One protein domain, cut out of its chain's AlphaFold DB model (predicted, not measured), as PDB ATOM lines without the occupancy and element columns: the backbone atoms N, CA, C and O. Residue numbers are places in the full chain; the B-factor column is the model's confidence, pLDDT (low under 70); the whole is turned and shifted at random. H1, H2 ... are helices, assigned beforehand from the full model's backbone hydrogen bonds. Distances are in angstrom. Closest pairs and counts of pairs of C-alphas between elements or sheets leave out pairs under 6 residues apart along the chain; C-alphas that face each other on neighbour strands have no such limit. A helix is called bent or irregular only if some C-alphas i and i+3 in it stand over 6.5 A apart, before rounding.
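AT A GLANCE: This is residues 179 to 332 of the 332 residues of an uncharacterized protein of Agrilactobacillus composti DSM 18527 = JCM 14202 (UniProt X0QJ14). Two long helices, H2 and H4, lie side by side and run opposite ways, while H6 crosses H4 and H8a, one arm of the bent helix H8, crosses H2. The short helices H3 and H7 sit together at one end, H5 folds back on H4 at the other, and H1 touches no helix. The printed part has 154 residues with eight named helices, H1 to H8 in order, and no named strand: all helix. It is only just compact, close to loose, with a radius of gyration of the C-alphas of 17.8 A, and flat, spanning 50 by 39 by 21 A.

IN THESE COORDINATES: H1, residues 180 to 187, begins at C-alpha (26.998, 54.561, -40.729). H2, residues 193 to 225, is 45.1 A long and irregular: C-alphas 194 and 197 are 7.2 A apart. H3 is residues 230 to 235; H4, 237 to 263, 36.8 A; H5, 267 to 274; H6, 277 to 297, 30.5 A; H7, 299 to 303. H8, residues 307 to 330, was assigned as one helix by its hydrogen bonds but is bent, with C-alphas 314 and 317 6.8 A apart; its arms are H8a, residues 307 to 314, and H8b, residues 317 to 330, and H8b ends at C-alpha 330 at (33.328, 34.836, -25.555).

HOW THE PARTS SIT: H4 is the hub; it touches H2 at a shallow tilt of 23 degrees, closest at C-alphas Val 209 and Leu 254, 5.8 A. H2, H4 and H8b form a bundle, helices at shallow tilts to each other. H4 touches H6 at a steep 39 degrees, Phe 251 to Val 281, C-alphas 7.0 A. H2 touches H8a at a steep 49 degrees, Ala 217 to Ser 308, C-alphas 5.2 A. H4 and H5 are a hairpin. H3 touches H7, Phe 230 to Asn 302, C-alphas 5.0 A. Every O i to N i+4 pair is within hydrogen-bond range except in H2, 26 of 29, and H7, 0 of 1, where 1 of 2 O i to N i+3 pairs is.

THE WHOLE: The C-alphas farthest apart, Asp 179 and Ala 237, are 54.8 A apart. The printed part has no cut, and its links between helices are tight. Residues 237 to 238 and 330 to 332 have pLDDT under 70.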
ATOM      1  N   ASP A 179      22.321  53.926 -42.219       92.69
ATOM      2  CA  ASP A 179      23.710  53.998 -42.679       92.69
ATOM      3  C   ASP A 179      24.670  54.361 -41.524       92.69
ATOM      4  O   ASP A 179      24.250  54.677 -40.410       92.69
ATOM      5  N   THR A 180      25.983  54.306 -41.767       91.88
ATOM      6  CA  THR A 180      26.998  54.561 -40.729       91.88
ATOM      7  C   THR A 180      26.851  55.932 -40.066       91.88
ATOM      8  O   THR A 180      26.999  56.028 -38.848       91.88
ATOM      9  N   GLN A 181      26.535  56.986 -40.828       93.81
ATOM     10  CA  GLN A 181      26.391  58.331 -40.266       93.81
ATOM     11  C   GLN A 181      25.118  58.425 -39.427       93.81
ATOM     12  O   GLN A 181      25.149  58.930 -38.310       93.81
ATOM     13  N   GLN A 182      24.014  57.876 -39.927       95.06
ATOM     14  CA  GLN A 182      22.744  57.839 -39.211       95.06
ATOM     15  C   GLN A 182      22.826  57.016 -37.920       95.06
ATOM     16  O   GLN A 182      22.245  57.406 -36.905       95.06
ATOM     17  N   ARG A 183      23.559  55.894 -37.928       95.12
ATOM     18  CA  ARG A 183      23.859  55.139 -36.703       95.12
ATOM     19  C   ARG A 183      24.655  55.995 -35.729       95.12
ATOM     20  O   ARG A 183      24.260  56.086 -34.571       95.12
ATOM     21  N   ALA A 184      25.714  56.655 -36.199       93.81
ATOM     22  CA  ALA A 184      26.562  57.487 -35.352       93.81
ATOM     23  C   ALA A 184      25.807  58.659 -34.717       93.81
ATOM     24  O   ALA A 184      25.951  58.903 -33.520       93.81
ATOM     25  N   ASP A 185      24.936  59.318 -35.477       93.50
ATOM     26  CA  ASP A 185      24.081  60.395 -34.974       93.50
ATOM     27  C   ASP A 185      23.094  59.892 -33.905       93.50
ATOM     28  O   ASP A 185      22.739  60.630 -32.986       93.50
ATOM     29  N   LYS A 186      22.654  58.630 -34.008       92.31
ATOM     30  CA  LYS A 186      21.697  58.021 -33.076       92.31
ATOM     31  C   LYS A 186      22.340  57.538 -31.777       92.31
ATOM     32  O   LYS A 186      21.744  57.724 -30.719       92.31
ATOM     33  N   VAL A 187      23.508  56.898 -31.848       91.25
ATOM     34  CA  VAL A 187      24.174  56.300 -30.671       91.25
ATOM     35  C   VAL A 187      25.249  57.204 -30.062       91.25
ATOM     36  O   VAL A 187      25.659  56.988 -28.925       91.25
ATOM     37  N   GLY A 188      25.682  58.243 -30.784       92.81
ATOM     38  CA  GLY A 188      26.662  59.232 -30.330       92.81
ATOM     39  C   GLY A 188      28.126  58.888 -30.634       92.81
ATOM     40  O   GLY A 188      29.015  59.628 -30.216       92.81
ATOM     41  N   PHE A 189      28.392  57.792 -31.347       93.62
ATOM     42  CA  PHE A 189      29.727  57.358 -31.771       93.62
ATOM     43  C   PHE A 189      29.644  56.487 -33.032       93.62
ATOM     44  O   PHE A 189      28.586  55.961 -33.361       93.62
ATOM     45  N   GLU A 190      30.754  56.330 -33.756       95.06
ATOM     46  CA  GLU A 190      30.788  55.485 -34.953       95.06
ATOM     47  C   GLU A 190      30.524  54.014 -34.597       95.06
ATOM     48  O   GLU A 190      31.307  53.407 -33.873       95.06
ATOM     49  N   LEU A 191      29.429  53.453 -35.123       93.06
ATOM     50  CA  LEU A 191      29.049  52.051 -34.939       93.06
ATOM     51  C   LEU A 191      29.117  51.301 -36.283       93.06
ATOM     52  O   LEU A 191      28.232  51.485 -37.140       93.06
ATOM     53  N   PRO A 192      30.149  50.462 -36.488       91.94
ATOM     54  CA  PRO A 192      30.262  49.593 -37.652       91.94
ATOM     55  C   PRO A 192      29.079  48.627 -37.768       91.94
ATOM     56  O   PRO A 192      28.534  48.163 -36.770       91.94
ATOM     57  N   GLU A 193      28.696  48.275 -38.997       90.31
ATOM     58  CA  GLU A 193      27.574  47.352 -39.244       90.31
ATOM     59  C   GLU A 193      27.804  45.979 -38.599       90.31
ATOM     60  O   GLU A 193      26.893  45.405 -38.014       90.31
ATOM     61  N   ASN A 194      29.046  45.491 -38.625       91.44
ATOM     62  CA  ASN A 194      29.436  44.221 -38.016       91.44
ATOM     63  C   ASN A 194      29.463  44.245 -36.476       91.44
ATOM     64  O   ASN A 194      29.711  43.205 -35.874       91.44
ATOM     65  N   GLU A 195      29.247  45.401 -35.842       91.88
ATOM     66  CA  GLU A 195      29.170  45.552 -34.382       91.88
ATOM     67  C   GLU A 195      27.737  45.802 -33.888       91.88
ATOM     68  O   GLU A 195      27.496  45.810 -32.681       91.88
ATOM     69  N   VAL A 196      26.767  45.964 -34.799       93.31
ATOM     70  CA  VAL A 196      25.365  46.255 -34.456       93.31
ATOM     71  C   VAL A 196      24.763  45.176 -33.558       93.31
ATOM     72  O   VAL A 196      24.114  45.520 -32.574       93.31
ATOM     73  N   ASP A 197      25.007  43.898 -33.849       92.56
ATOM     74  CA  ASP A 197      24.462  42.784 -33.062       92.56
ATOM     75  C   ASP A 197      24.990  42.806 -31.619       92.56
ATOM     76  O   ASP A 197      24.228  42.731 -30.654       92.56
ATOM     77  N   GLN A 198      26.304  42.984 -31.461       91.25
ATOM     78  CA  GLN A 198      26.947  43.054 -30.149       91.25
ATOM     79  C   GLN A 198      26.477  44.282 -29.358       91.25
ATOM     80  O   GLN A 198      26.238  44.193 -28.152       91.25
ATOM     81  N   PHE A 199      26.305  45.422 -30.032       92.75
ATOM     82  CA  PHE A 199      25.786  46.638 -29.418       92.75
ATOM     83  C   PHE A 199      24.317  46.491 -28.997       92.75
ATOM     84  O   PHE A 199      23.959  46.894 -27.892       92.75
ATOM     85  N   ALA A 200      23.467  45.883 -29.832       94.44
ATOM     86  CA  ALA A 200      22.063  45.634 -29.506       94.44
ATOM     87  C   ALA A 200      21.925  44.755 -28.255       94.44
ATOM     88  O   ALA A 200      21.155  45.092 -27.356       94.44
ATOM     89  N   LYS A 201      22.738  43.696 -28.161       93.38
ATOM     90  CA  LYS A 201      22.808  42.800 -27.000       93.38
ATOM     91  C   LYS A 201      23.290  43.512 -25.732       93.38
ATOM     92  O   LYS A 201      22.705  43.360 -24.664       93.38
ATOM     93  N   TYR A 202      24.332  44.336 -25.850       92.94
ATOM     94  CA  TYR A 202      24.818  45.163 -24.742       92.94
ATOM     95  C   TYR A 202      23.737  46.130 -24.226       92.94
ATOM     96  O   TYR A 202      23.544  46.279 -23.016       92.94
ATOM     97  N   MET A 203      23.025  46.793 -25.143       93.25
ATOM     98  CA  MET A 203      22.001  47.778 -24.801       93.25
ATOM     99  C   MET A 203      20.748  47.135 -24.212       93.25
ATOM    100  O   MET A 203      20.178  47.701 -23.281       93.25
ATOM    101  N   SER A 204      20.329  45.971 -24.711       94.56
ATOM    102  CA  SER A 204      19.173  45.252 -24.171       94.56
ATOM    103  C   SER A 204      19.435  44.717 -22.764       94.56
ATOM    104  O   SER A 204      18.577  44.852 -21.897       94.56
ATOM    105  N   ASP A 205      20.627  44.179 -22.501       94.31
ATOM    106  CA  ASP A 205      21.035  43.771 -21.151       94.31
ATOM    107  C   ASP A 205      21.077  44.953 -20.192       94.31
ATOM    108  O   ASP A 205      20.514  44.900 -19.100       94.31
ATOM    109  N   SER A 206      21.724  46.041 -20.620       93.88
ATOM    110  CA  SER A 206      21.814  47.256 -19.815       93.88
ATOM    111  C   SER A 206      20.427  47.838 -19.543       93.88
ATOM    112  O   SER A 206      20.179  48.325 -18.447       93.88
ATOM    113  N   HIS A 207      19.497  47.773 -20.499       92.31
ATOM    114  CA  HIS A 207      18.124  48.230 -20.299       92.31
ATOM    115  C   HIS A 207      17.432  47.473 -19.158       92.31
ATOM    116  O   HIS A 207      16.928  48.106 -18.228       92.31
ATOM    117  N   GLU A 208      17.461  46.139 -19.187       92.62
ATOM    118  CA  GLU A 208      16.779  45.326 -18.174       92.62
ATOM    119  C   GLU A 208      17.429  45.421 -16.800       92.62
ATOM    120  O   GLU A 208      16.748  45.601 -15.789       92.62
ATOM    121  N   VAL A 209      18.758  45.395 -16.749       92.94
ATOM    122  CA  VAL A 209      19.477  45.569 -15.489       92.94
ATOM    123  C   VAL A 209      19.207  46.946 -14.881       92.94
ATOM    124  O   VAL A 209      18.976  47.062 -13.675       92.94
ATOM    125  N   MET A 210      19.170  48.003 -15.692       93.12
ATOM    126  CA  MET A 210      18.875  49.337 -15.174       93.12
ATOM    127  C   MET A 210      17.419  49.486 -14.707       93.12
ATOM    128  O   MET A 210      17.151  50.343 -13.861       93.12
ATOM    129  N   ASN A 211      16.485  48.644 -15.165       90.69
ATOM    130  CA  ASN A 211      15.133  48.585 -14.598       90.69
ATOM    131  C   ASN A 211      15.147  48.049 -13.156       90.69
ATOM    132  O   ASN A 211      14.494  48.640 -12.293       90.69
ATOM    133  N   ILE A 212      15.948  47.013 -12.871       91.06
ATOM    134  CA  ILE A 212      16.176  46.508 -11.501       91.06
ATOM    135  C   ILE A 212      16.722  47.639 -10.617       91.06
ATOM    136  O   ILE A 212      16.153  47.970  -9.574       91.06
ATOM    137  N   VAL A 213      17.789  48.296 -11.079       94.44
ATOM    138  CA  VAL A 213      18.472  49.378 -10.352       94.44
ATOM    139  C   VAL A 213      17.525  50.538 -10.033       94.44
ATOM    140  O   VAL A 213      17.502  51.040  -8.908       94.44
ATOM    141  N   ARG A 214      16.704  50.960 -10.998       93.25
ATOM    142  CA  ARG A 214      15.749  52.064 -10.814       93.25
ATOM    143  C   ARG A 214      14.576  51.686  -9.916       93.25
ATOM    144  O   ARG A 214      14.083  52.547  -9.182       93.25
ATOM    145  N   SER A 215      14.141  50.428  -9.944       90.06
ATOM    146  CA  SER A 215      13.142  49.907  -9.006       90.06
ATOM    147  C   SER A 215      13.652  50.008  -7.565       90.06
ATOM    148  O   SER A 215      13.011  50.631  -6.715       90.06
ATOM    149  N   ALA A 216      14.873  49.529  -7.317       90.88
ATOM    150  CA  ALA A 216      15.523  49.628  -6.014       90.88
ATOM    151  C   ALA A 216      15.737  51.086  -5.565       90.88
ATOM    152  O   ALA A 216      15.464  51.436  -4.415       90.88
ATOM    153  N   ALA A 217      16.147  51.969  -6.480       93.44
ATOM    154  CA  ALA A 217      16.281  53.397  -6.203       93.44
ATOM    155  C   ALA A 217      14.950  54.035  -5.775       93.44
ATOM    156  O   ALA A 217      14.913  54.856  -4.854       93.44
ATOM    157  N   SER A 218      13.853  53.635  -6.425       91.44
ATOM    158  CA  SER A 218      12.503  54.118  -6.132       91.44
ATOM    159  C   SER A 218      12.042  53.664  -4.749       91.44
ATOM    160  O   SER A 218      11.526  54.486  -3.995       91.44
ATOM    161  N   PHE A 219      12.316  52.408  -4.379       88.50
ATOM    162  CA  PHE A 219      12.086  51.895  -3.027       88.50
ATOM    163  C   PHE A 219      12.868  52.689  -1.971       88.50
ATOM    164  O   PHE A 219      12.292  53.152  -0.991       88.50
ATOM    165  N   VAL A 220      14.171  52.923  -2.170       89.31
ATOM    166  CA  VAL A 220      14.962  53.717  -1.210       89.31
ATOM    167  C   VAL A 220      14.410  55.138  -1.088       89.31
ATOM    168  O   VAL A 220      14.327  55.680   0.017       89.31
ATOM    169  N   GLN A 221      14.006  55.742  -2.206       92.25
ATOM    170  CA  GLN A 221      13.413  57.073  -2.212       92.25
ATOM    171  C   GLN A 221      12.086  57.125  -1.443       92.25
ATOM    172  O   GLN A 221      11.885  58.072  -0.677       92.25
ATOM    173  N   SER A 222      11.185  56.159  -1.652       88.00
ATOM    174  CA  SER A 222       9.836  56.163  -1.073       88.00
ATOM    175  C   SER A 222       9.791  55.652   0.361       88.00
ATOM    176  O   SER A 222       9.056  56.211   1.168       88.00
ATOM    177  N   GLU A 223      10.588  54.641   0.703       82.25
ATOM    178  CA  GLU A 223      10.485  53.957   1.993       82.25
ATOM    179  C   GLU A 223      11.508  54.464   3.010       82.25
ATOM    180  O   GLU A 223      11.180  54.616   4.188       82.25
ATOM    181  N   LEU A 224      12.736  54.776   2.577       83.94
ATOM    182  CA  LEU A 224      13.830  55.122   3.494       83.94
ATOM    183  C   LEU A 224      14.054  56.630   3.596       83.94
ATOM    184  O   LEU A 224      14.083  57.189   4.695       83.94
ATOM    185  N   VAL A 225      14.227  57.293   2.451       87.19
ATOM    186  CA  VAL A 225      14.556  58.721   2.398       87.19
ATOM    187  C   VAL A 225      13.318  59.575   2.643       87.19
ATOM    188  O   VAL A 225      13.323  60.432   3.528       87.19
ATOM    189  N   GLN A 226      12.250  59.351   1.874       87.00
ATOM    190  CA  GLN A 226      11.030  60.156   1.913       87.00
ATOM    191  C   GLN A 226      11.343  61.662   1.796       87.00
ATOM    192  O   GLN A 226      11.885  62.118   0.791       87.00
ATOM    193  N   ALA A 227      11.009  62.436   2.833       83.06
ATOM    194  CA  ALA A 227      11.277  63.868   2.948       83.06
ATOM    195  C   ALA A 227      12.440  64.193   3.906       83.06
ATOM    196  O   ALA A 227      12.637  65.358   4.262       83.06
ATOM    197  N   LYS A 228      13.178  63.182   4.377       85.44
ATOM    198  CA  LYS A 228      14.285  63.362   5.320       85.44
ATOM    199  C   LYS A 228      15.550  63.795   4.576       85.44
ATOM    200  O   LYS A 228      15.807  63.304   3.476       85.44
ATOM    201  N   PRO A 229      16.384  64.657   5.182       89.12
ATOM    202  CA  PRO A 229      17.740  64.862   4.701       89.12
ATOM    203  C   PRO A 229      18.511  63.538   4.658       89.12
ATOM    204  O   PRO A 229      18.446  62.749   5.604       89.12
ATOM    205  N   PHE A 230      19.276  63.313   3.595       89.94
ATOM    206  CA  PHE A 230      20.029  62.078   3.386       89.94
ATOM    207  C   PHE A 230      21.022  61.796   4.525       89.94
ATOM    208  O   PHE A 230      21.177  60.657   4.959       89.94
ATOM    209  N   SER A 231      21.615  62.839   5.105       88.31
ATOM    210  CA  SER A 231      22.504  62.722   6.259       88.31
ATOM    211  C   SER A 231      21.820  62.112   7.488       88.31
ATOM    212  O   SER A 231      22.487  61.432   8.264       88.31
ATOM    213  N   GLN A 232      20.503  62.289   7.652       85.56
ATOM    214  CA  GLN A 232      19.742  61.658   8.738       85.56
ATOM    215  C   GLN A 232      19.535  60.164   8.484       85.56
ATOM    216  O   GLN A 232      19.714  59.359   9.398       85.56
ATOM    217  N   VAL A 233      19.224  59.795   7.238       82.94
ATOM    218  CA  VAL A 233      19.127  58.395   6.787       82.94
ATOM    219  C   VAL A 233      20.457  57.683   7.031       82.94
ATOM    220  O   VAL A 233      20.486  56.574   7.553       82.94
ATOM    221  N   PHE A 234      21.573  58.345   6.715       81.19
ATOM    222  CA  PHE A 234      22.899  57.760   6.863       81.19
ATOM    223  C   PHE A 234      23.412  57.752   8.309       81.19
ATOM    224  O   PHE A 234      24.194  56.873   8.675       81.19
ATOM    225  N   SER A 235      22.995  58.697   9.159       78.69
ATOM    226  CA  SER A 235      23.387  58.705  10.576       78.69
ATOM    227  C   SER A 235      22.663  57.634  11.390       78.69
ATOM    228  O   SER A 235      23.260  57.036  12.289       78.69
ATOM    229  N   ASP A 236      21.406  57.357  11.048       79.94
ATOM    230  CA  ASP A 236      20.586  56.353  11.715       79.94
ATOM    231  C   ASP A 236      21.039  54.933  11.336       79.94
ATOM    232  O   ASP A 236      21.227  54.604  10.165       79.94
ATOM    233  N   ALA A 237      21.262  54.081  12.339       69.12
ATOM    234  CA  ALA A 237      21.782  52.737  12.115       69.12
ATOM    235  C   ALA A 237      20.786  51.821  11.392       69.12
ATOM    236  O   ALA A 237      21.220  51.007  10.577       69.12
ATOM    237  N   HIS A 238      19.486  51.960  11.655       68.50
ATOM    238  CA  HIS A 238      18.453  51.165  11.006       68.50
ATOM    239  C   HIS A 238      18.356  51.544   9.527       68.50
ATOM    240  O   HIS A 238      18.577  50.696   8.667       68.50
ATOM    241  N   TYR A 239      18.157  52.830   9.221       75.69
ATOM    242  CA  TYR A 239      18.040  53.289   7.832       75.69
ATOM    243  C   TYR A 239      19.309  53.049   7.014       75.69
ATOM    244  O   TYR A 239      19.222  52.606   5.868       75.69
ATOM    245  N   ARG A 240      20.492  53.273   7.598       78.75
ATOM    246  CA  ARG A 240      21.766  52.963   6.940       78.75
ATOM    247  C   ARG A 240      21.898  51.472   6.637       78.75
ATOM    248  O   ARG A 240      22.367  51.120   5.558       78.75
ATOM    249  N   THR A 241      21.495  50.600   7.562       70.19
ATOM    250  CA  THR A 241      21.537  49.146   7.342       70.19
ATOM    251  C   THR A 241      20.586  48.748   6.219       70.19
ATOM    252  O   THR A 241      21.015  48.063   5.298       70.19
ATOM    253  N   THR A 242      19.348  49.248   6.226       73.50
ATOM    254  CA  THR A 242      18.368  48.966   5.165       73.50
ATOM    255  C   THR A 242      18.802  49.520   3.805       73.50
ATOM    256  O   THR A 242      18.581  48.887   2.781       73.50
ATOM    257  N   TYR A 243      19.489  50.664   3.770       81.81
ATOM    258  CA  TYR A 243      20.064  51.205   2.537       81.81
ATOM    259  C   TYR A 243      21.117  50.269   1.926       81.81
ATOM    260  O   TYR A 243      21.029  49.925   0.747       81.81
ATOM    261  N   TYR A 244      22.094  49.819   2.724       82.06
ATOM    262  CA  TYR A 244      23.108  48.872   2.246       82.06
ATOM    263  C   TYR A 244      22.519  47.503   1.913       82.06
ATOM    264  O   TYR A 244      22.956  46.874   0.954       82.06
ATOM    265  N   TRP A 245      21.489  47.086   2.643       76.50
ATOM    266  CA  TRP A 245      20.711  45.899   2.325       76.50
ATOM    267  C   TRP A 245      20.072  45.991   0.934       76.50
ATOM    268  O   TRP A 245      20.218  45.075   0.127       76.50
ATOM    269  N   THR A 246      19.419  47.107   0.597       82.56
ATOM    270  CA  THR A 246      18.848  47.293  -0.746       82.56
ATOM    271  C   THR A 246      19.933  47.280  -1.824       82.56
ATOM    272  O   THR A 246      19.746  46.654  -2.865       82.56
ATOM    273  N   LEU A 247      21.081  47.917  -1.578       87.75
ATOM    274  CA  LEU A 247      22.210  47.917  -2.515       87.75
ATOM    275  C   LEU A 247      22.749  46.509  -2.784       87.75
ATOM    276  O   LEU A 247      22.964  46.133  -3.933       87.75
ATOM    277  N   ASP A 248      22.964  45.731  -1.730       84.50
ATOM    278  CA  ASP A 248      23.478  44.376  -1.857       84.50
ATOM    279  C   ASP A 248      22.468  43.462  -2.573       84.50
ATOM    280  O   ASP A 248      22.862  42.729  -3.477       84.50
ATOM    281  N   ASN A 249      21.168  43.543  -2.263       80.69
ATOM    282  CA  ASN A 249      20.147  42.785  -3.004       80.69
ATOM    283  C   ASN A 249      20.109  43.174  -4.489       80.69
ATOM    284  O   ASN A 249      20.153  42.299  -5.348       80.69
ATOM    285  N   THR A 250      20.157  44.477  -4.793       88.75
ATOM    286  CA  THR A 250      20.224  44.980  -6.180       88.75
ATOM    287  C   THR A 250      21.445  44.422  -6.913       88.75
ATOM    288  O   THR A 250      21.351  44.017  -8.071       88.75
ATOM    289  N   PHE A 251      22.597  44.365  -6.234       91.25
ATOM    290  CA  PHE A 251      23.801  43.745  -6.776       91.25
ATOM    291  C   PHE A 251      23.562  42.277  -7.133       91.25
ATOM    292  O   PHE A 251      23.915  41.862  -8.234       91.25
ATOM    293  N   TYR A 252      22.999  41.488  -6.215       85.88
ATOM    294  CA  TYR A 252      22.811  40.057  -6.444       85.88
ATOM    295  C   TYR A 252      21.772  39.783  -7.531       85.88
ATOM    296  O   TYR A 252      22.020  38.920  -8.364       85.88
ATOM    297  N   GLU A 253      20.675  40.538  -7.596       86.38
ATOM    298  CA  GLU A 253      19.685  40.423  -8.676       86.38
ATOM    299  C   GLU A 253      20.310  40.680 -10.055       86.38
ATOM    300  O   GLU A 253      20.199  39.847 -10.958       86.38
ATOM    301  N   LEU A 254      21.049  41.785 -10.197       91.56
ATOM    302  CA  LEU A 254      21.806  42.115 -11.409       91.56
ATOM    303  C   LEU A 254      22.826  41.024 -11.750       91.56
ATOM    304  O   LEU A 254      22.961  40.597 -12.895       91.56
ATOM    305  N   TYR A 255      23.580  40.568 -10.757       90.62
ATOM    306  CA  TYR A 255      24.633  39.587 -10.962       90.62
ATOM    307  C   TYR A 255      24.067  38.224 -11.386       90.62
ATOM    308  O   TYR A 255      24.604  37.576 -12.289       90.62
ATOM    309  N   TYR A 256      22.954  37.805 -10.781       87.44
ATOM    310  CA  TYR A 256      22.272  36.567 -11.142       87.44
ATOM    311  C   TYR A 256      21.565  36.651 -12.488       87.44
ATOM    312  O   TYR A 256      21.556  35.641 -13.189       87.44
ATOM    313  N   TYR A 257      21.081  37.824 -12.912       91.94
ATOM    314  CA  TYR A 257      20.617  38.031 -14.289       91.94
ATOM    315  C   TYR A 257      21.673  37.571 -15.300       91.94
ATOM    316  O   TYR A 257      21.394  36.753 -16.178       91.94
ATOM    317  N   TYR A 258      22.919  38.018 -15.126       92.81
ATOM    318  CA  TYR A 258      24.011  37.638 -16.017       92.81
ATOM    319  C   TYR A 258      24.412  36.174 -15.906       92.81
ATOM    320  O   TYR A 258      24.657  35.527 -16.927       92.81
ATOM    321  N   LEU A 259      24.464  35.628 -14.690       89.81
ATOM    322  CA  LEU A 259      24.746  34.205 -14.513       89.81
ATOM    323  C   LEU A 259      23.675  33.326 -15.161       89.81
ATOM    324  O   LEU A 259      24.029  32.333 -15.788       89.81
ATOM    325  N   HIS A 260      22.404  33.702 -15.078       88.81
ATOM    326  CA  HIS A 260      21.330  32.930 -15.688       88.81
ATOM    327  C   HIS A 260      21.328  33.079 -17.216       88.81
ATOM    328  O   HIS A 260      21.265  32.087 -17.937       88.81
ATOM    329  N   LYS A 261      21.503  34.305 -17.735       91.38
ATOM    330  CA  LYS A 261      21.523  34.560 -19.186       91.38
ATOM    331  C   LYS A 261      22.723  33.914 -19.886       91.38
ATOM    332  O   LYS A 261      22.574  33.359 -20.973       91.38
ATOM    333  N   TYR A 262      23.909  33.983 -19.280       91.19
ATOM    334  CA  TYR A 262      25.169  33.590 -19.926       91.19
ATOM    335  C   TYR A 262      25.825  32.346 -19.321       91.19
ATOM    336  O   TYR A 262      26.482  31.578 -20.027       91.19
ATOM    337  N   GLY A 263      25.670  32.139 -18.017       83.44
ATOM    338  CA  GLY A 263      26.386  31.117 -17.258       83.44
ATOM    339  C   GLY A 263      25.841  29.699 -17.426       83.44
ATOM    340  O   GLY A 263      26.637  28.756 -17.442       83.44
ATOM    341  N   ASP A 264      24.531  29.528 -17.623       77.50
ATOM    342  CA  ASP A 264      23.896  28.201 -17.740       77.50
ATOM    343  C   ASP A 264      24.466  27.372 -18.903       77.50
ATOM    344  O   ASP A 264      24.602  26.150 -18.817       77.50
ATOM    345  N   SER A 265      24.877  28.046 -19.980       80.50
ATOM    346  CA  SER A 265      25.523  27.430 -21.143       80.50
ATOM    347  C   SER A 265      27.059  27.470 -21.098       80.50
ATOM    348  O   SER A 265      27.706  26.766 -21.876       80.50
ATOM    349  N   HIS A 266      27.664  28.213 -20.159       86.75
ATOM    350  CA  HIS A 266      29.113  28.444 -20.088       86.75
ATOM    351  C   HIS A 266      29.680  28.250 -18.665       86.75
ATOM    352  O   HIS A 266      30.045  29.217 -17.992       86.75
ATOM    353  N   PRO A 267      29.915  27.001 -18.210       87.88
ATOM    354  CA  PRO A 267      30.393  26.728 -16.846       87.88
ATOM    355  C   PRO A 267      31.722  27.411 -16.479       87.88
ATOM    356  O   PRO A 267      31.980  27.719 -15.312       87.88
ATOM    357  N   LYS A 268      32.597  27.648 -17.468       90.69
ATOM    358  CA  LYS A 268      33.856  28.378 -17.252       90.69
ATOM    359  C   LYS A 268      33.618  29.868 -17.001       90.69
ATOM    360  O   LYS A 268      34.309  30.422 -16.148       90.69
ATOM    361  N   LEU A 269      32.656  30.477 -17.697       90.31
ATOM    362  CA  LEU A 269      32.245  31.863 -17.474       90.31
ATOM    363  C   LEU A 269      31.624  32.003 -16.083       90.31
ATOM    364  O   LEU A 269      32.063  32.850 -15.313       90.31
ATOM    365  N   THR A 270      30.722  31.096 -15.700       90.38
ATOM    366  CA  THR A 270      30.147  31.043 -14.343       90.38
ATOM    367  C   THR A 270      31.234  31.005 -13.276       90.38
ATOM    368  O   THR A 270      31.238  31.801 -12.340       90.38
ATOM    369  N   LYS A 271      32.230  30.123 -13.438       90.06
ATOM    370  CA  LYS A 271      33.363  30.055 -12.508       90.06
ATOM    371  C   LYS A 271      34.175  31.355 -12.497       90.06
ATOM    372  O   LYS A 271      34.549  31.825 -11.423       90.06
ATOM    373  N   PHE A 272      34.462  31.914 -13.671       91.81
ATOM    374  CA  PHE A 272      35.224  33.151 -13.835       91.81
ATOM    375  C   PHE A 272      34.545  34.350 -13.162       91.81
ATOM    376  O   PHE A 272      35.223  35.110 -12.463       91.81
ATOM    377  N   LEU A 273      33.231  34.492 -13.347       91.62
ATOM    378  CA  LEU A 273      32.422  35.526 -12.716       91.62
ATOM    379  C   LEU A 273      32.386  35.304 -11.204       91.62
ATOM    380  O   LEU A 273      32.671  36.245 -10.463       91.62
ATOM    381  N   ASN A 274      32.130  34.078 -10.728       88.75
ATOM    382  CA  ASN A 274      32.064  33.780  -9.289       88.75
ATOM    383  C   ASN A 274      33.381  34.100  -8.566       88.75
ATOM    384  O   ASN A 274      33.368  34.542  -7.422       88.75
ATOM    385  N   HIS A 275      34.535  33.947  -9.228       89.88
ATOM    386  CA  HIS A 275      35.835  34.335  -8.655       89.88
ATOM    387  C   HIS A 275      35.998  35.854  -8.472       89.88
ATOM    388  O   HIS A 275      36.909  36.281  -7.767       89.88
ATOM    389  N   ARG A 276      35.146  36.668  -9.103       91.56
ATOM    390  CA  ARG A 276      35.169  38.137  -9.030       91.56
ATOM    391  C   ARG A 276      34.036  38.725  -8.204       91.56
ATOM    392  O   ARG A 276      34.095  39.908  -7.893       91.56
ATOM    393  N   GLN A 277      33.048  37.923  -7.820       89.50
ATOM    394  CA  GLN A 277      31.865  38.383  -7.095       89.50
ATOM    395  C   GLN A 277      32.223  39.219  -5.857       89.50
ATOM    396  O   GLN A 277      31.761  40.348  -5.730       89.50
ATOM    397  N   ASP A 278      33.110  38.712  -4.994       85.12
ATOM    398  CA  ASP A 278      33.517  39.412  -3.766       85.12
ATOM    399  C   ASP A 278      34.185  40.771  -4.061       85.12
ATOM    400  O   ASP A 278      33.973  41.751  -3.340       85.12
ATOM    401  N   GLN A 279      34.969  40.855  -5.143       89.94
ATOM    402  CA  GLN A 279      35.583  42.106  -5.588       89.94
ATOM    403  C   GLN A 279      34.518  43.093  -6.087       89.94
ATOM    404  O   GLN A 279      34.542  44.256  -5.686       89.94
ATOM    405  N   LEU A 280      33.583  42.626  -6.916       92.75
ATOM    406  CA  LEU A 280      32.512  43.429  -7.508       92.75
ATOM    407  C   LEU A 280      31.571  44.010  -6.434       92.75
ATOM    408  O   LEU A 280      31.308  45.213  -6.426       92.75
ATOM    409  N   VAL A 281      31.153  43.197  -5.453       86.94
ATOM    410  CA  VAL A 281      30.377  43.668  -4.284       86.94
ATOM    411  C   VAL A 281      31.160  44.724  -3.504       86.94
ATOM    412  O   VAL A 281      30.614  45.749  -3.095       86.94
ATOM    413  N   THR A 282      32.457  44.493  -3.287       86.06
ATOM    414  CA  THR A 282      33.308  45.424  -2.535       86.06
ATOM    415  C   THR A 282      33.424  46.772  -3.247       86.06
ATOM    416  O   THR A 282      33.302  47.812  -2.600       86.06
ATOM    417  N   GLN A 283      33.621  46.771  -4.567       89.38
ATOM    418  CA  GLN A 283      33.664  47.991  -5.378       89.38
ATOM    419  C   GLN A 283      32.334  48.753  -5.316       89.38
ATOM    420  O   GLN A 283      32.344  49.966  -5.096       89.38
ATOM    421  N   MET A 284      31.203  48.047  -5.443       94.38
ATOM    422  CA  MET A 284      29.863  48.629  -5.316       94.38
ATOM    423  C   MET A 284      29.695  49.321  -3.957       94.38
ATOM    424  O   MET A 284      29.398  50.514  -3.903       94.38
ATOM    425  N   ARG A 285      29.991  48.622  -2.853       90.12
ATOM    426  CA  ARG A 285      29.863  49.174  -1.493       90.12
ATOM    427  C   ARG A 285      30.780  50.373  -1.250       90.12
ATOM    428  O   ARG A 285      30.372  51.340  -0.611       90.12
ATOM    429  N   GLN A 286      32.014  50.338  -1.757       88.62
ATOM    430  CA  GLN A 286      32.948  51.466  -1.655       88.62
ATOM    431  C   GLN A 286      32.439  52.698  -2.407       88.62
ATOM    432  O   GLN A 286      32.545  53.817  -1.900       88.62
ATOM    433  N   ARG A 287      31.873  52.494  -3.600       91.88
ATOM    434  CA  ARG A 287      31.267  53.564  -4.390       91.88
ATOM    435  C   ARG A 287      30.043  54.138  -3.688       91.88
ATOM    436  O   ARG A 287      29.989  55.345  -3.489       91.88
ATOM    437  N   ALA A 288      29.150  53.280  -3.201       90.56
ATOM    438  CA  ALA A 288      27.989  53.691  -2.424       90.56
ATOM    439  C   ALA A 288      28.369  54.505  -1.178       90.56
ATOM    440  O   ALA A 288      27.751  55.534  -0.908       90.56
ATOM    441  N   LEU A 289      29.411  54.094  -0.444       88.94
ATOM    442  CA  LEU A 289      29.913  54.838   0.714       88.94
ATOM    443  C   LEU A 289      30.411  56.231   0.318       88.94
ATOM    444  O   LEU A 289      30.051  57.217   0.960       88.94
ATOM    445  N   LYS A 290      31.230  56.314  -0.735       89.38
ATOM    446  CA  LYS A 290      31.764  57.583  -1.236       89.38
ATOM    447  C   LYS A 290      30.640  58.516  -1.684       89.38
ATOM    448  O   LYS A 290      30.623  59.678  -1.288       89.38
ATOM    449  N   ASP A 291      29.702  58.012  -2.476       88.94
ATOM    450  CA  ASP A 291      28.588  58.805  -2.992       88.94
ATOM    451  C   ASP A 291      27.689  59.270  -1.841       88.94
ATOM    452  O   ASP A 291      27.350  60.449  -1.759       88.94
ATOM    453  N   SER A 292      27.405  58.386  -0.878       87.56
ATOM    454  CA  SER A 292      26.640  58.717   0.330       87.56
ATOM    455  C   SER A 292      27.272  59.853   1.138       87.56
ATOM    456  O   SER A 292      26.562  60.738   1.627       87.56
ATOM    457  N   GLN A 293      28.603  59.860   1.265       88.56
ATOM    458  CA  GLN A 293      29.343  60.946   1.914       88.56
ATOM    459  C   GLN A 293      29.203  62.255   1.133       88.56
ATOM    460  O   GLN A 293      28.826  63.272   1.711       88.56
ATOM    461  N   GLN A 294      29.410  62.220  -0.186       90.75
ATOM    462  CA  GLN A 294      29.297  63.403  -1.043       90.75
ATOM    463  C   GLN A 294      27.895  64.026  -1.004       90.75
ATOM    464  O   GLN A 294      27.765  65.243  -0.893       90.75
ATOM    465  N   ILE A 295      26.841  63.206  -1.042       90.06
ATOM    466  CA  ILE A 295      25.448  63.673  -0.954       90.06
ATOM    467  C   ILE A 295      25.175  64.307   0.407       90.06
ATOM    468  O   ILE A 295      24.534  65.351   0.472       90.06
ATOM    469  N   SER A 296      25.656  63.684   1.487       87.75
ATOM    470  CA  SER A 296      25.459  64.184   2.853       87.75
ATOM    471  C   SER A 296      26.130  65.544   3.081       87.75
ATOM    472  O   SER A 296      25.653  66.334   3.896       87.75
ATOM    473  N   GLU A 297      27.227  65.813   2.371       89.88
ATOM    474  CA  GLU A 297      28.001  67.056   2.453       89.88
ATOM    475  C   GLU A 297      27.479  68.160   1.513       89.88
ATOM    476  O   GLU A 297      27.660  69.344   1.807       89.88
ATOM    477  N   ASP A 298      26.801  67.811   0.413       92.50
ATOM    478  CA  ASP A 298      26.198  68.780  -0.509       92.50
ATOM    479  C   ASP A 298      24.866  69.328   0.047       92.50
ATOM    480  O   ASP A 298      23.899  68.580   0.203       92.50
ATOM    481  N   PRO A 299      24.727  70.647   0.288       88.88
ATOM    482  CA  PRO A 299      23.518  71.207   0.896       88.88
ATOM    483  C   PRO A 299      22.222  70.979   0.105       88.88
ATOM    484  O   PRO A 299      21.144  70.918   0.698       88.88
ATOM    485  N   LYS A 300      22.290  70.902  -1.229       89.69
ATOM    486  CA  LYS A 300      21.116  70.697  -2.087       89.69
ATOM    487  C   LYS A 300      20.787  69.218  -2.209       89.69
ATOM    488  O   LYS A 300      19.625  68.854  -2.029       89.69
ATOM    489  N   ALA A 301      21.789  68.390  -2.496       88.75
ATOM    490  CA  ALA A 301      21.601  66.952  -2.643       88.75
ATOM    491  C   ALA A 301      21.221  66.303  -1.306       88.75
ATOM    492  O   ALA A 301      20.373  65.424  -1.287       88.75
ATOM    493  N   ASN A 302      21.742  66.797  -0.180       90.62
ATOM    494  CA  ASN A 302      21.364  66.305   1.139       90.62
ATOM    495  C   ASN A 302      19.867  66.498   1.425       90.62
ATOM    496  O   ASN A 302      19.227  65.617   1.981       90.62
ATOM    497  N   LEU A 303      19.290  67.645   1.053       89.81
ATOM    498  CA  LEU A 303      17.879  67.949   1.325       89.81
ATOM    499  C   LEU A 303      16.908  67.281   0.347       89.81
ATOM    500  O   LEU A 303      15.738  67.101   0.677       89.81
ATOM    501  N   LYS A 304      17.369  66.995  -0.871       88.25
ATOM    502  CA  LYS A 304      16.578  66.388  -1.943       88.25
ATOM    503  C   LYS A 304      17.470  65.441  -2.748       88.25
ATOM    504  O   LYS A 304      17.850  65.793  -3.870       88.25
ATOM    505  N   PRO A 305      17.853  64.292  -2.173       89.12
ATOM    506  CA  PRO A 305      18.692  63.343  -2.886       89.12
ATOM    507  C   PRO A 305      17.906  62.779  -4.071       89.12
ATOM    508  O   PRO A 305      16.702  62.555  -3.984       89.12
ATOM    509  N   ASP A 306      18.591  62.592  -5.194       91.56
ATOM    510  CA  ASP A 306      18.037  61.965  -6.393       91.56
ATOM    511  C   ASP A 306      18.498  60.509  -6.403       91.56
ATOM    512  O   ASP A 306      19.570  60.195  -6.927       91.56
ATOM    513  N   MET A 307      17.733  59.632  -5.744       93.31
ATOM    514  CA  MET A 307      18.161  58.243  -5.557       93.31
ATOM    515  C   MET A 307      18.369  57.508  -6.876       93.31
ATOM    516  O   MET A 307      19.277  56.683  -6.948       93.31
ATOM    517  N   SER A 308      17.621  57.849  -7.928       93.56
ATOM    518  CA  SER A 308      17.824  57.280  -9.262       93.56
ATOM    519  C   SER A 308      19.212  57.608  -9.799       93.56
ATOM    520  O   SER A 308      19.936  56.702 -10.192       93.56
ATOM    521  N   LYS A 309      19.650  58.874  -9.734       92.62
ATOM    522  CA  LYS A 309      21.014  59.241 -10.162       92.62
ATOM    523  C   LYS A 309      22.102  58.598  -9.314       92.62
ATOM    524  O   LYS A 309      23.171  58.284  -9.830       92.62
ATOM    525  N   ILE A 310      21.851  58.441  -8.019       93.12
ATOM    526  CA  ILE A 310      22.806  57.835  -7.088       93.12
ATOM    527  C   ILE A 310      22.993  56.359  -7.437       93.12
ATOM    528  O   ILE A 310      24.116  55.903  -7.623       93.12
ATOM    529  N   PHE A 311      21.891  55.627  -7.590       96.06
ATOM    530  CA  PHE A 311      21.918  54.225  -7.988       96.06
ATOM    531  C   PHE A 311      22.497  54.046  -9.396       96.06
ATOM    532  O   PHE A 311      23.341  53.174  -9.579       96.06
ATOM    533  N   ASP A 312      22.157  54.909 -10.358       94.75
ATOM    534  CA  ASP A 312      22.771  54.895 -11.691       94.75
ATOM    535  C   ASP A 312      24.299  55.059 -11.597       94.75
ATOM    536  O   ASP A 312      25.043  54.287 -12.196       94.75
ATOM    537  N   HIS A 313      24.799  56.007 -10.796       94.69
ATOM    538  CA  HIS A 313      26.241  56.213 -10.631       94.69
ATOM    539  C   HIS A 313      26.947  55.030  -9.944       94.69
ATOM    540  O   HIS A 313      28.116  54.765 -10.241       94.69
ATOM    541  N   ILE A 314      26.250  54.309  -9.058       95.31
ATOM    542  CA  ILE A 314      26.764  53.116  -8.375       95.31
ATOM    543  C   ILE A 314      26.801  51.908  -9.320       95.31
ATOM    544  O   ILE A 314      27.836  51.247  -9.419       95.31
ATOM    545  N   PHE A 315      25.689  51.619  -9.996       96.88
ATOM    546  CA  PHE A 315      25.481  50.353 -10.701       96.88
ATOM    547  C   PHE A 315      25.804  50.397 -12.189       96.88
ATOM    548  O   PHE A 315      26.195  49.361 -12.718       96.88
ATOM    549  N   LEU A 316      25.722  51.547 -12.868       94.50
ATOM    550  CA  LEU A 316      26.064  51.614 -14.293       94.50
ATOM    551  C   LEU A 316      27.522  51.190 -14.553       94.50
ATOM    552  O   LEU A 316      27.723  50.298 -15.372       94.50
ATOM    553  N   PRO A 317      28.544  51.694 -13.826       95.00
ATOM    554  CA  PRO A 317      29.921  51.247 -14.051       95.00
ATOM    555  C   PRO A 317      30.122  49.759 -13.741       95.00
ATOM    556  O   PRO A 317      30.935  49.092 -14.371       95.00
ATOM    557  N   LEU A 318      29.384  49.231 -12.760       95.44
ATOM    558  CA  LEU A 318      29.433  47.816 -12.402       95.44
ATOM    559  C   LEU A 318      28.837  46.940 -13.515       95.44
ATOM    560  O   LEU A 318      29.417  45.920 -13.879       95.44
ATOM    561  N   ASN A 319      27.692  47.355 -14.058       96.00
ATOM    562  CA  ASN A 319      27.026  46.737 -15.200       96.00
ATOM    563  C   ASN A 319      27.958  46.689 -16.420       96.00
ATOM    564  O   ASN A 319      28.149  45.630 -17.015       96.00
ATOM    565  N   GLU A 320      28.605  47.814 -16.732       93.94
ATOM    566  CA  GLU A 320      29.605  47.920 -17.801       93.94
ATOM    567  C   GLU A 320      30.778  46.954 -17.593       93.94
ATOM    568  O   GLU A 320      31.192  46.261 -18.527       93.94
ATOM    569  N   GLU A 321      31.300  46.868 -16.365       95.31
ATOM    570  CA  GLU A 321      32.407  45.972 -16.029       95.31
ATOM    571  C   GLU A 321      32.015  44.497 -16.221       95.31
ATOM    572  O   GLU A 321      32.774  43.731 -16.819       95.31
ATOM    573  N   ILE A 322      30.819  44.098 -15.774       94.81
ATOM    574  CA  ILE A 322      30.327  42.719 -15.908       94.81
ATOM    575  C   ILE A 322      30.059  42.364 -17.376       94.81
ATOM    576  O   ILE A 322      30.483  41.300 -17.827       94.81
ATOM    577  N   LEU A 323      29.420  43.247 -18.147       93.75
ATOM    578  CA  LEU A 323      29.185  43.023 -19.577       93.75
ATOM    579  C   LEU A 323      30.495  42.901 -20.353       93.75
ATOM    580  O   LEU A 323      30.653  41.979 -21.150       93.75
ATOM    581  N   THR A 324      31.463  43.774 -20.067       92.75
ATOM    582  CA  THR A 324      32.803  43.693 -20.665       92.75
ATOM    583  C   THR A 324      33.454  42.352 -20.339       92.75
ATOM    584  O   THR A 324      33.967  41.678 -21.224       92.75
ATOM    585  N   MET A 325      33.376  41.913 -19.079       93.50
ATOM    586  CA  MET A 325      33.885  40.609 -18.657       93.50
ATOM    587  C   MET A 325      33.249  39.436 -19.408       93.50
ATOM    588  O   MET A 325      33.952  38.472 -19.697       93.50
ATOM    589  N   ILE A 326      31.947  39.497 -19.688       93.44
ATOM    590  CA  ILE A 326      31.210  38.456 -20.415       93.44
ATOM    591  C   ILE A 326      31.613  38.456 -21.889       93.44
ATOM    592  O   ILE A 326      32.023  37.425 -22.418       93.44
ATOM    593  N   PHE A 327      31.564  39.612 -22.544       89.56
ATOM    594  CA  PHE A 327      31.826  39.702 -23.978       89.56
ATOM    595  C   PHE A 327      33.301  39.479 -24.331       89.56
ATOM    596  O   PHE A 327      33.592  38.823 -25.327       89.56
ATOM    597  N   ASP A 328      34.241  39.895 -23.479       87.88
ATOM    598  CA  ASP A 328      35.665  39.569 -23.647       87.88
ATOM    599  C   ASP A 328      35.977  38.089 -23.382       87.88
ATOM    600  O   ASP A 328      37.040  37.596 -23.780       87.88
ATOM    601  N   PHE A 329      35.103  37.384 -22.655       85.75
ATOM    602  CA  PHE A 329      35.251  35.954 -22.403       85.75
ATOM    603  C   PHE A 329      34.871  35.136 -23.638       85.75
ATOM    604  O   PHE A 329      35.605  34.216 -23.984       85.75
ATOM    605  N   ASP A 330      33.794  35.511 -24.332       65.25
ATOM    606  CA  ASP A 330      33.328  34.836 -25.555       65.25
ATOM    607  C   ASP A 330      34.313  34.976 -26.736       65.25
ATOM    608  O   ASP A 330      34.307  34.164 -27.661       65.25
ATOM    609  N   VAL A 331      35.203  35.974 -26.696       55.03
ATOM    610  CA  VAL A 331      36.249  36.207 -27.709       55.03
ATOM    611  C   VAL A 331      37.516  35.349 -27.467       55.03
ATOM    612  O   VAL A 331      38.414  35.335 -28.315       55.03
ATOM    613  N   LYS A 332      37.622  34.608 -26.347       43.62
ATOM    614  CA  LYS A 332      38.825  33.841 -25.941       43.62
ATOM    615  C   LYS A 332      38.654  32.322 -25.940       43.62
ATOM    616  O   LYS A 332      39.598  31.647 -26.409       43.62
TER     617      LYS A 332